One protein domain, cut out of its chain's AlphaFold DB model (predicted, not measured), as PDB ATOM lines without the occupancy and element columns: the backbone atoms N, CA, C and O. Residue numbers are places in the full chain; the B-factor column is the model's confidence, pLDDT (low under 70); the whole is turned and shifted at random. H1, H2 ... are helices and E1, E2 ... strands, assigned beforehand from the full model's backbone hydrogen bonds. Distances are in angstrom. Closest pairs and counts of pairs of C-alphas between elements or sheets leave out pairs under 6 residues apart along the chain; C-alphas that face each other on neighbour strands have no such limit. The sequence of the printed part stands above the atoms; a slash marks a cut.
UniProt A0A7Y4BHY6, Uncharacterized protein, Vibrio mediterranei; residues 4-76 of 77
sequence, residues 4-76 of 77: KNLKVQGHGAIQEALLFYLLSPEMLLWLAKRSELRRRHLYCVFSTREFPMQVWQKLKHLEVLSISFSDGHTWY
ATOM      1  N   LYS A   4     -12.035  -2.313   5.946       49.78
ATOM      2  CA  LYS A   4     -12.798  -3.483   6.388       49.78
ATOM      3  C   LYS A   4     -13.918  -2.984   7.289       49.78
ATOM      4  O   LYS A   4     -13.659  -2.277   8.258       49.78
ATOM      5  N   ASN A   5     -15.156  -3.336   6.955       49.94
ATOM      6  CA  ASN A   5     -16.289  -3.089   7.837       49.94
ATOM      7  C   ASN A   5     -16.154  -4.013   9.049       49.94
ATOM      8  O   ASN A   5     -16.275  -5.231   8.921       49.94
ATOM      9  N   LEU A   6     -15.857  -3.434  10.209       49.03
ATOM     10  CA  LEU A   6     -15.844  -4.142  11.480       49.03
ATOM     11  C   LEU A   6     -17.103  -3.743  12.242       49.03
ATOM     12  O   LEU A   6     -17.291  -2.583  12.596       49.03
ATOM     13  N   LYS A   7     -17.983  -4.718  12.481       47.41
ATOM     14  CA  LYS A   7     -19.087  -4.554  13.425       47.41
ATOM     15  C   LYS A   7     -18.503  -4.698  14.823       47.41
ATOM     16  O   LYS A   7     -18.264  -5.814  15.275       47.41
ATOM     17  N   VAL A   8     -18.217  -3.576  15.474       49.97
ATOM     18  CA  VAL A   8     -17.782  -3.567  16.873       49.97
ATOM     19  C   VAL A   8     -19.034  -3.436  17.735       49.97
ATOM     20  O   VAL A   8     -19.764  -2.453  17.639       49.97
ATOM     21  N   GLN A   9     -19.330  -4.467  18.524       38.81
ATOM     22  CA  GLN A   9     -20.516  -4.517  19.375       38.81
ATOM     23  C   GLN A   9     -20.191  -3.851  20.722       38.81
ATOM     24  O   GLN A   9     -19.687  -4.492  21.638       38.81
ATOM     25  N   GLY A  10     -20.425  -2.541  20.816       42.69
ATOM     26  CA  GLY A  10     -20.464  -1.800  22.081       42.69
ATOM     27  C   GLY A  10     -21.911  -1.620  22.545       42.69
ATOM     28  O   GLY A  10     -22.808  -1.508  21.709       42.69
ATOM     29  N   HIS A  11     -22.154  -1.639  23.860       43.78
ATOM     30  CA  HIS A  11     -23.481  -1.441  24.458       43.78
ATOM     31  C   HIS A  11     -24.211  -0.227  23.856       43.78
ATOM     32  O   HIS A  11     -23.791   0.909  24.050       43.78
ATOM     33  N   GLY A  12     -25.331  -0.487  23.173       40.41
ATOM     34  CA  GLY A  12     -26.226   0.533  22.625       40.41
ATOM     35  C   GLY A  12     -25.790   1.065  21.255       40.41
ATOM     36  O   GLY A  12     -24.997   1.991  21.164       40.41
ATOM     37  N   ALA A  13     -26.408   0.525  20.202       37.88
ATOM     38  CA  ALA A  13     -26.219   0.833  18.780       37.88
ATOM     39  C   ALA A  13     -24.958   0.236  18.123       37.88
ATOM     40  O   ALA A  13     -23.820   0.510  18.490       37.88
ATOM     41  N   ILE A  14     -25.188  -0.557  17.071       42.53
ATOM     42  CA  ILE A  14     -24.160  -0.979  16.116       42.53
ATOM     43  C   ILE A  14     -23.665   0.293  15.420       42.53
ATOM     44  O   ILE A  14     -24.278   0.761  14.465       42.53
ATOM     45  N   GLN A  15     -22.586   0.891  15.921       47.09
ATOM     46  CA  GLN A  15     -21.875   1.914  15.169       47.09
ATOM     47  C   GLN A  15     -21.050   1.189  14.109       47.09
ATOM     48  O   GLN A  15     -20.164   0.396  14.432       47.09
ATOM     49  N   GLU A  16     -21.361   1.425  12.835       45.84
ATOM     50  CA  GLU A  16     -20.508   1.010  11.721       45.84
ATOM     51  C   GLU A  16     -19.204   1.818  11.764       45.84
ATOM     52  O   GLU A  16     -18.997   2.816  11.073       45.84
ATOM     53  N   ALA A  17     -18.313   1.389  12.647       53.38
ATOM     54  CA  ALA A  17     -16.956   1.865  12.756       53.38
ATOM     55  C   ALA A  17     -16.156   1.301  11.577       53.38
ATOM     56  O   ALA A  17     -15.575   0.219  11.647       53.38
ATOM     57  N   LEU A  18     -16.134   2.025  10.457       61.59
ATOM     58  CA  LEU A  18     -15.180   1.740   9.386       61.59
ATOM     59  C   LEU A  18     -13.771   1.927   9.946       61.59
ATOM     60  O   LEU A  18     -13.351   3.054  10.215       61.59
ATOM     61  N   LEU A  19     -13.075   0.805  10.132       65.19
ATOM     62  CA  LEU A  19     -11.689   0.787  10.557       65.19
ATOM     63  C   LEU A  19     -10.806   1.083   9.345       65.19
ATOM     64  O   LEU A  19     -10.813   0.343   8.354       65.19
ATOM     65  N   PHE A  20     -10.040   2.166   9.430       74.25
ATOM     66  CA  PHE A  20      -9.042   2.508   8.423       74.25
ATOM     67  C   PHE A  20      -7.670   2.027   8.873       74.25
ATOM     68  O   PHE A  20      -7.158   2.476   9.895       74.25
ATOM     69  N   TYR A  21      -7.072   1.137   8.082       78.62
ATOM     70  CA  TYR A  21      -5.697   0.695   8.282       78.62
ATOM     71  C   TYR A  21      -4.734   1.708   7.663       78.62
ATOM     72  O   TYR A  21      -4.691   1.873   6.439       78.62
ATOM     73  N   LEU A  22      -3.961   2.375   8.513       85.56
ATOM     74  CA  LEU A  22      -2.902   3.295   8.119       85.56
ATOM     75  C   LEU A  22      -1.574   2.558   8.165       85.56
ATOM     76  O   LEU A  22      -1.148   2.097   9.224       85.56
ATOM     77  N   LEU A  23      -0.948   2.425   6.997       85.69
ATOM     78  CA  LEU A  23       0.285   1.660   6.826       85.69
ATOM     79  C   LEU A  23       1.538   2.473   7.152       85.69
ATOM     80  O   LEU A  23       2.580   1.894   7.437       85.69
ATOM     81  N   SER A  24       1.433   3.800   7.126       88.44
ATOM     82  CA  SER A  24       2.540   4.692   7.438       88.44
ATOM     83  C   SER A  24       2.054   6.016   8.047       88.44
ATOM     84  O   SER A  24       0.896   6.405   7.822       88.44
ATOM     85  N   PRO A  25       2.909   6.728   8.804       86.88
ATOM     86  CA  PRO A  25       2.593   8.044   9.362       86.88
ATOM     87  C   PRO A  25       2.134   9.063   8.306       86.88
ATOM     88  O   PRO A  25       1.224   9.858   8.544       86.88
ATOM     89  N   GLU A  26       2.704   9.005   7.103       89.00
ATOM     90  CA  GLU A  26       2.391   9.907   5.991       89.00
ATOM     91  C   GLU A  26       0.937   9.761   5.529       89.00
ATOM     92  O   GLU A  26       0.317  10.743   5.116       89.00
ATOM     93  N   MET A  27       0.351   8.564   5.651       87.25
ATOM     94  CA  MET A  27      -1.061   8.352   5.335       87.25
ATOM     95  C   MET A  27      -1.981   9.124   6.284       87.25
ATOM     96  O   MET A  27      -2.983   9.674   5.831       87.25
ATOM     97  N   LEU A  28      -1.645   9.206   7.578       84.69
ATOM     98  CA  LEU A  28      -2.423   9.987   8.544       84.69
ATOM     99  C   LEU A  28      -2.390  11.478   8.181       84.69
ATOM    100  O   LEU A  28      -3.432  12.132   8.147       84.69
ATOM    101  N   LEU A  29      -1.205  11.990   7.828       84.19
ATOM    102  CA  LEU A  29      -1.017  13.371   7.372       84.19
ATOM    103  C   LEU A  29      -1.819  13.671   6.100       84.19
ATOM    104  O   LEU A  29      -2.430  14.734   5.978       84.19
ATOM    105  N   TRP A  30      -1.812  12.742   5.146       85.06
ATOM    106  CA  TRP A  30      -2.538  12.877   3.889       85.06
ATOM    107  C   TRP A  30      -4.059  12.836   4.096       85.06
ATOM    108  O   TRP A  30      -4.775  13.684   3.562       85.06
ATOM    109  N   LEU A  31      -4.562  11.919   4.927       80.38
ATOM    110  CA  LEU A  31      -5.996  11.782   5.205       80.38
ATOM    111  C   LEU A  31      -6.560  12.946   6.023       80.38
ATOM    112  O   LEU A  31      -7.672  13.400   5.750       80.38
ATOM    113  N   ALA A  32      -5.784  13.489   6.968       80.69
ATOM    114  CA  ALA A  32      -6.186  14.672   7.729       80.69
ATOM    115  C   ALA A  32      -6.492  15.874   6.808       80.69
ATOM    116  O   ALA A  32      -7.342  16.708   7.128       80.69
ATOM    117  N   LYS A  33      -5.855  15.945   5.628       81.12
ATOM    118  CA  LYS A  33      -6.088  17.000   4.628       81.12
ATOM    119  C   LYS A  33      -7.370  16.810   3.811       81.12
ATOM    120  O   LYS A  33      -7.919  17.802   3.346       81.12
ATOM    121  N   ARG A  34      -7.858  15.575   3.633       75.19
ATOM    122  CA  ARG A  34      -8.978  15.254   2.720       75.19
ATOM    123  C   ARG A  34     -10.350  15.150   3.397       75.19
ATOM    124  O   ARG A  34     -11.338  14.901   2.721       75.19
ATOM    125  N   SER A  35     -10.428  15.348   4.715       67.19
ATOM    126  CA  SER A  35     -11.667  15.227   5.512       67.19
ATOM    127  C   SER A  35     -12.354  13.851   5.442       67.19
ATOM    128  O   SER A  35     -13.494  13.701   5.875       67.19
ATOM    129  N   GLU A  36     -11.654  12.816   4.968       71.25
ATOM    130  CA  GLU A  36     -12.188  11.452   4.808       71.25
ATOM    131  C   GLU A  36     -12.311  10.688   6.146       71.25
ATOM    132  O   GLU A  36     -12.812   9.566   6.195       71.25
ATOM    133  N   LEU A  37     -11.883  11.305   7.255       74.62
ATOM    134  CA  LEU A  37     -11.789  10.683   8.579       74.62
ATOM    135  C   LEU A  37     -12.979  10.980   9.501       74.62
ATOM    136  O   LEU A  37     -12.919  10.671  10.691       74.62
ATOM    137  N   ARG A  38     -14.058  11.579   8.977       82.19
ATOM    138  CA  ARG A  38     -15.152  12.048   9.828       82.19
ATOM    139  C   ARG A  38     -15.838  10.906  10.584       82.19
ATOM    140  O   ARG A  38     -16.371  10.001   9.944       82.19
ATOM    141  N   ARG A  39     -15.848  10.966  11.925       81.69
ATOM    142  CA  ARG A  39     -16.463   9.948  12.808       81.69
ATOM    143  C   ARG A  39     -15.963   8.524  12.533       81.69
ATOM    144  O   ARG A  39     -16.748   7.582  12.441       81.69
ATOM    145  N   ARG A  40     -14.644   8.367  12.363       83.69
ATOM    146  CA  ARG A  40     -13.982   7.076  12.092       83.69
ATOM    147  C   ARG A  40     -13.090   6.619  13.240       83.69
ATOM    148  O   ARG A  40     -12.545   7.444  13.965       83.69
ATOM    149  N   HIS A  41     -12.893   5.306  13.337       86.81
ATOM    150  CA  HIS A  41     -11.819   4.705  14.128       86.81
ATOM    151  C   HIS A  41     -10.634   4.399  13.209       86.81
ATOM    152  O   HIS A  41     -10.810   3.832  12.126       86.81
ATOM    153  N   LEU A  42      -9.427   4.770  13.625       88.44
ATOM    154  CA  LEU A  42      -8.205   4.551  12.855       88.44
ATOM    155  C   LEU A  42      -7.350   3.486  13.534       88.44
ATOM    156  O   LEU A  42      -7.204   3.488  14.755       88.44
ATOM    157  N   TYR A  43      -6.764   2.604  12.732       89.81
ATOM    158  CA  TYR A  43      -5.761   1.650  13.180       89.81
ATOM    159  C   TYR A  43      -4.450   1.899  12.442       89.81
ATOM    160  O   TYR A  43      -4.346   1.692  11.231       89.81
ATOM    161  N   CYS A  44      -3.444   2.339  13.179       90.75
ATOM    162  CA  CYS A  44      -2.094   2.568  12.703       90.75
ATOM    163  C   CYS A  44      -1.276   1.290  12.900       90.75
ATOM    164  O   CYS A  44      -1.082   0.839  14.027       90.75
ATOM    165  N   VAL A  45      -0.738   0.724  11.819       88.94
ATOM    166  CA  VAL A  45       0.175  -0.437  11.911       88.94
ATOM    167  C   VAL A  45       1.583  -0.049  12.393       88.94
ATOM    168  O   VAL A  45       2.461  -0.898  12.474       88.94
ATOM    169  N   PHE A  46       1.790   1.232  12.693       88.69
ATOM    170  CA  PHE A  46       3.004   1.817  13.249       88.69
ATOM    171  C   PHE A  46       2.753   2.297  14.688       88.69
ATOM    172  O   PHE A  46       1.606   2.407  15.127       88.69
ATOM    173  N   SER A  47       3.822   2.555  15.441       90.31
ATOM    174  CA  SER A  47       3.780   2.994  16.849       90.31
ATOM    175  C   SER A  47       4.144   4.471  17.048       90.31
ATOM    176  O   SER A  47       3.973   5.017  18.139       90.31
ATOM    177  N   THR A  48       4.630   5.147  16.002       89.12
ATOM    178  CA  THR A  48       5.002   6.566  16.057       89.12
ATOM    179  C   THR A  48       3.790   7.442  16.360       89.12
ATOM    180  O   THR A  48       2.786   7.394  15.649       89.12
ATOM    181  N   ARG A  49       3.912   8.271  17.400       88.81
ATOM    182  CA  ARG A  49       2.876   9.205  17.881       88.81
ATOM    183  C   ARG A  49       3.304  10.673  17.791       88.81
ATOM    184  O   ARG A  49       2.546  11.567  18.149       88.81
ATOM    185  N   GLU A  50       4.508  10.936  17.301       89.69
ATOM    186  CA  GLU A  50       5.049  12.285  17.163       89.69
ATOM    187  C   GLU A  50       4.551  12.917  15.860       89.69
ATOM    188  O   GLU A  50       5.188  12.842  14.813       89.69
ATOM    189  N   PHE A  51       3.365  13.524  15.925       87.94
ATOM    190  CA  PHE A  51       2.785  14.288  14.822       87.94
ATOM    191  C   PHE A  51       2.708  15.779  15.168       87.94
ATOM    192  O   PHE A  51       2.485  16.120  16.334       87.94
ATOM    193  N   PRO A  52       2.820  16.679  14.169       90.38
ATOM    194  CA  PRO A  52       2.603  18.107  14.376       90.38
ATOM    195  C   PRO A  52       1.249  18.388  15.038       90.38
ATOM    196  O   PRO A  52       0.239  17.775  14.688       90.38
ATOM    197  N   MET A  53       1.202  19.360  15.950       89.94
ATOM    198  CA  MET A  53      -0.010  19.719  16.702       89.94
ATOM    199  C   MET A  53      -1.221  20.014  15.800       89.94
ATOM    200  O   MET A  53      -2.354  19.679  16.147       89.94
ATOM    201  N   GLN A  54      -0.988  20.568  14.607       89.44
ATOM    202  CA  GLN A  54      -2.029  20.853  13.618       89.44
ATOM    203  C   GLN A  54      -2.754  19.584  13.138       89.44
ATOM    204  O   GLN A  54      -3.941  19.635  12.818       89.44
ATOM    205  N   VAL A  55      -2.070  18.436  13.110       88.50
ATOM    206  CA  VAL A  55      -2.657  17.142  12.729       88.50
ATOM    207  C   VAL A  55      -3.670  16.713  13.780       88.50
ATOM    208  O   VAL A  55      -4.811  16.413  13.439       88.50
ATOM    209  N   TRP A  56      -3.299  16.767  15.060       89.31
ATOM    210  CA  TRP A  56      -4.188  16.428  16.173       89.31
ATOM    211  C   TRP A  56      -5.416  17.335  16.233       89.31
ATOM    212  O   TRP A  56      -6.540  16.849  16.356       89.31
ATOM    213  N   GLN A  57      -5.221  18.644  16.062       90.00
ATOM    214  CA  GLN A  57      -6.324  19.605  15.975       90.00
ATOM    215  C   GLN A  57      -7.270  19.277  14.818       90.00
ATOM    216  O   GLN A  57      -8.491  19.317  14.981       90.00
ATOM    217  N   LYS A  58      -6.724  18.909  13.653       88.69
ATOM    218  CA  LYS A  58      -7.529  18.527  12.493       88.69
ATOM    219  C   LYS A  58      -8.300  17.233  12.736       88.69
ATOM    220  O   LYS A  58      -9.477  17.180  12.402       88.69
ATOM    221  N   LEU A  59      -7.684  16.220  13.343       88.00
ATOM    222  CA  LEU A  59      -8.344  14.954  13.687       88.00
ATOM    223  C   LEU A  59      -9.488  15.167  14.688       88.00
ATOM    224  O   LEU A  59     -10.563  14.598  14.510       88.00
ATOM    225  N   LYS A  60      -9.293  16.055  15.671       88.06
ATOM    226  CA  LYS A  60     -10.345  16.476  16.603       88.06
ATOM    227  C   LYS A  60     -11.488  17.202  15.892       88.06
ATOM    228  O   LYS A  60     -12.649  16.882  16.113       88.06
ATOM    229  N   HIS A  61     -11.169  18.133  14.993       89.50
ATOM    230  CA  HIS A  61     -12.169  18.829  14.176       89.50
ATOM    231  C   HIS A  61     -12.943  17.880  13.245       89.50
ATOM    232  O   HIS A  61     -14.115  18.105  12.966       89.50
ATOM    233  N   LEU A  62     -12.299  16.807  12.781       85.31
ATOM    234  CA  LEU A  62     -12.937  15.748  12.001       85.31
ATOM    235  C   LEU A  62     -13.725  14.758  12.874       85.31
ATOM    236  O   LEU A  62     -14.259  13.797  12.340       85.31
ATOM    237  N   GLU A  63     -13.847  14.962  14.186       87.38
ATOM    238  CA  GLU A  63     -14.603  14.063  15.069       87.38
ATOM    239  C   GLU A  63     -14.116  12.599  14.967       87.38
ATOM    240  O   GLU A  63     -14.924  11.670  14.996       87.38
ATOM    241  N   VAL A  64     -12.809  12.369  14.770       88.31
ATOM    242  CA  VAL A  64     -12.230  11.012  14.806       88.31
ATOM    243  C   VAL A  64     -12.549  10.386  16.162       88.31
ATOM    244  O   VAL A  64     -12.397  11.035  17.184       88.31
ATOM    245  N   LEU A  65     -13.011   9.139  16.183       88.12
ATOM    246  CA  LEU A  65     -13.515   8.504  17.405       88.12
ATOM    247  C   LEU A  65     -12.387   7.907  18.250       88.12
ATOM    248  O   LEU A  65     -12.389   8.028  19.471       88.12
ATOM    249  N   SER A  66     -11.418   7.258  17.604       90.12
ATOM    250  CA  SER A  66     -10.200   6.777  18.257       90.12
ATOM    251  C   SER A  66      -9.092   6.520  17.241       90.12
ATOM    252  O   SER A  66      -9.355   6.311  16.051       90.12
ATOM    253  N   ILE A  67      -7.851   6.492  17.725       91.19
ATOM    254  CA  ILE A  67      -6.676   6.094  16.945       91.19
ATOM    255  C   ILE A  67      -5.890   5.073  17.756       91.19
ATOM    256  O   ILE A  67      -5.311   5.420  18.782       91.19
ATOM    257  N   SER A  68      -5.877   3.827  17.301       92.56
ATOM    258  CA  SER A  68      -5.115   2.741  17.918       92.56
ATOM    259  C   SER A  68      -3.817   2.507  17.157       92.56
ATOM    260  O   SER A  68      -3.813   2.494  15.927       92.56
ATOM    261  N   PHE A  69      -2.726   2.313  17.882       92.81
ATOM    262  CA  PHE A  69      -1.385   2.088  17.358       92.81
ATOM    263  C   PHE A  69      -0.966   0.632  17.554       92.81
ATOM    264  O   PHE A  69      -1.479  -0.076  18.421       92.81
ATOM    265  N   SER A  70      -0.007   0.184  16.746       91.88
ATOM    266  CA  SER A  70       0.500  -1.197  16.794       91.88
ATOM    267  C   SER A  70       1.170  -1.587  18.118       91.88
ATOM    268  O   SER A  70       1.275  -2.776  18.406       91.88
ATOM    269  N   ASP A  71       1.585  -0.615  18.937       92.19
ATOM    270  CA  ASP A  71       2.133  -0.833  20.283       92.19
ATOM    271  C   ASP A  71       1.045  -1.033  21.357       92.19
ATOM    272  O   ASP A  71       1.353  -1.172  22.539       92.19
ATOM    273  N   GLY A  72      -0.231  -1.048  20.959       89.44
ATOM    274  CA  GLY A  72      -1.378  -1.208  21.849       89.44
ATOM    275  C   GLY A  72      -1.891   0.104  22.445       89.44
ATOM    276  O   GLY A  72      -2.931   0.105  23.107       89.44
ATOM    277  N   HIS A  73      -1.228   1.238  22.195       92.19
ATOM    278  CA  HIS A  73      -1.730   2.530  22.643       92.19
ATOM    279  C   HIS A  73      -2.972   2.943  21.843       92.19
ATOM    280  O   HIS A  73      -3.012   2.800  20.624       92.19
ATOM    281  N   THR A  74      -3.981   3.505  22.513       93.06
ATOM    282  CA  THR A  74      -5.139   4.114  21.847       93.06
ATOM    283  C   THR A  74      -5.343   5.537  22.343       93.06
ATOM    284  O   THR A  74      -5.438   5.776  23.544       93.06
ATOM    285  N   TRP A  75      -5.420   6.473  21.402       91.25
ATOM    286  CA  TRP A  75      -5.709   7.877  21.652       91.25
ATOM    287  C   TRP A  75      -7.196   8.185  21.431       91.25
ATOM    288  O   TRP A  75      -7.783   7.744  20.435       91.25
ATOM    289  N   TYR A  76      -7.764   8.977  22.344       89.44
ATOM    290  CA  TYR A  76      -9.137   9.481  22.311       89.44
ATOM    291  C   TYR A  76      -9.114  11.032  22.336       89.44
ATOM    292  O   TYR A  76      -8.526  11.588  23.268       89.44
TER     293      TYR A  76
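What this domain is: This is residues 4 to 76 of the 77 residues of an uncharacterized protein of Vibrio mediterranei (UniProt A0A7Y4BHY6). A strongly twisted sheet of four strands has two helices, H1 and H2, meeting at a steep angle beyond one side of it; H1 grazes the sheet. At the other end of the long axis lies the turn of the hairpin E1 and E2. The printed part has 73 residues, in the order E1, E2, H1, E3, H2, E4; the mixed sheet runs E1, E2, E3, E4, and the class is mixed, helices and strands. It is compact, with a radius of gyration of the C-alphas of 12.0 A, and spans 35 by 25 by 19 A.

How they stand to each other: E1, residues 4 to 8, and E2, residues 15 to 22, form an antiparallel hairpin at 134 degrees, with no backbone N and O within hydrogen-bond range. E3, residues 41 to 44, is parallel to E2 at 21 degrees, with N 22 and O 43 2.8 A apart. E4, residues 66 to 69, is parallel to E3 at 16 degrees, with N 44 and O 68 2.8 A apart. H1, residues 25 to 34, only grazes the sheet; E2, H1, E3 form a strand-helix-strand unit, two parallel neighbour strands with a helix between, and its crossover is right-handed. E3, H2, E4 form another, also right-handed; H2, residues 53 to 61, is not on the sheet. H1 and H2 touch, the closest C-alphas being those of Ala 32 and Lys 58, 6.3 A, at a steep tilt of 50 degrees, the same way. Every O i to N i+4 pair is within hydrogen-bond range in H2, and 4 of 6 in H1.

Where its parts are: E1 begins at C-alpha 4 (-12.798, -3.483, 6.388) and is 11.6 A long; E2 is 20.3 A, H1 15.2 A, E3 10.1 A, H2 12.5 A. E4, 10.0 A, ends at C-alpha 69 (-1.385, 2.088, 17.358).

The domain as a whole: The C-alphas of Gly 12 and Pro 52, the two farthest apart, are 34.8 A apart. The printed part has no cut and no long link. The pLDDT is under 70 at residues 4 to 19 and 35.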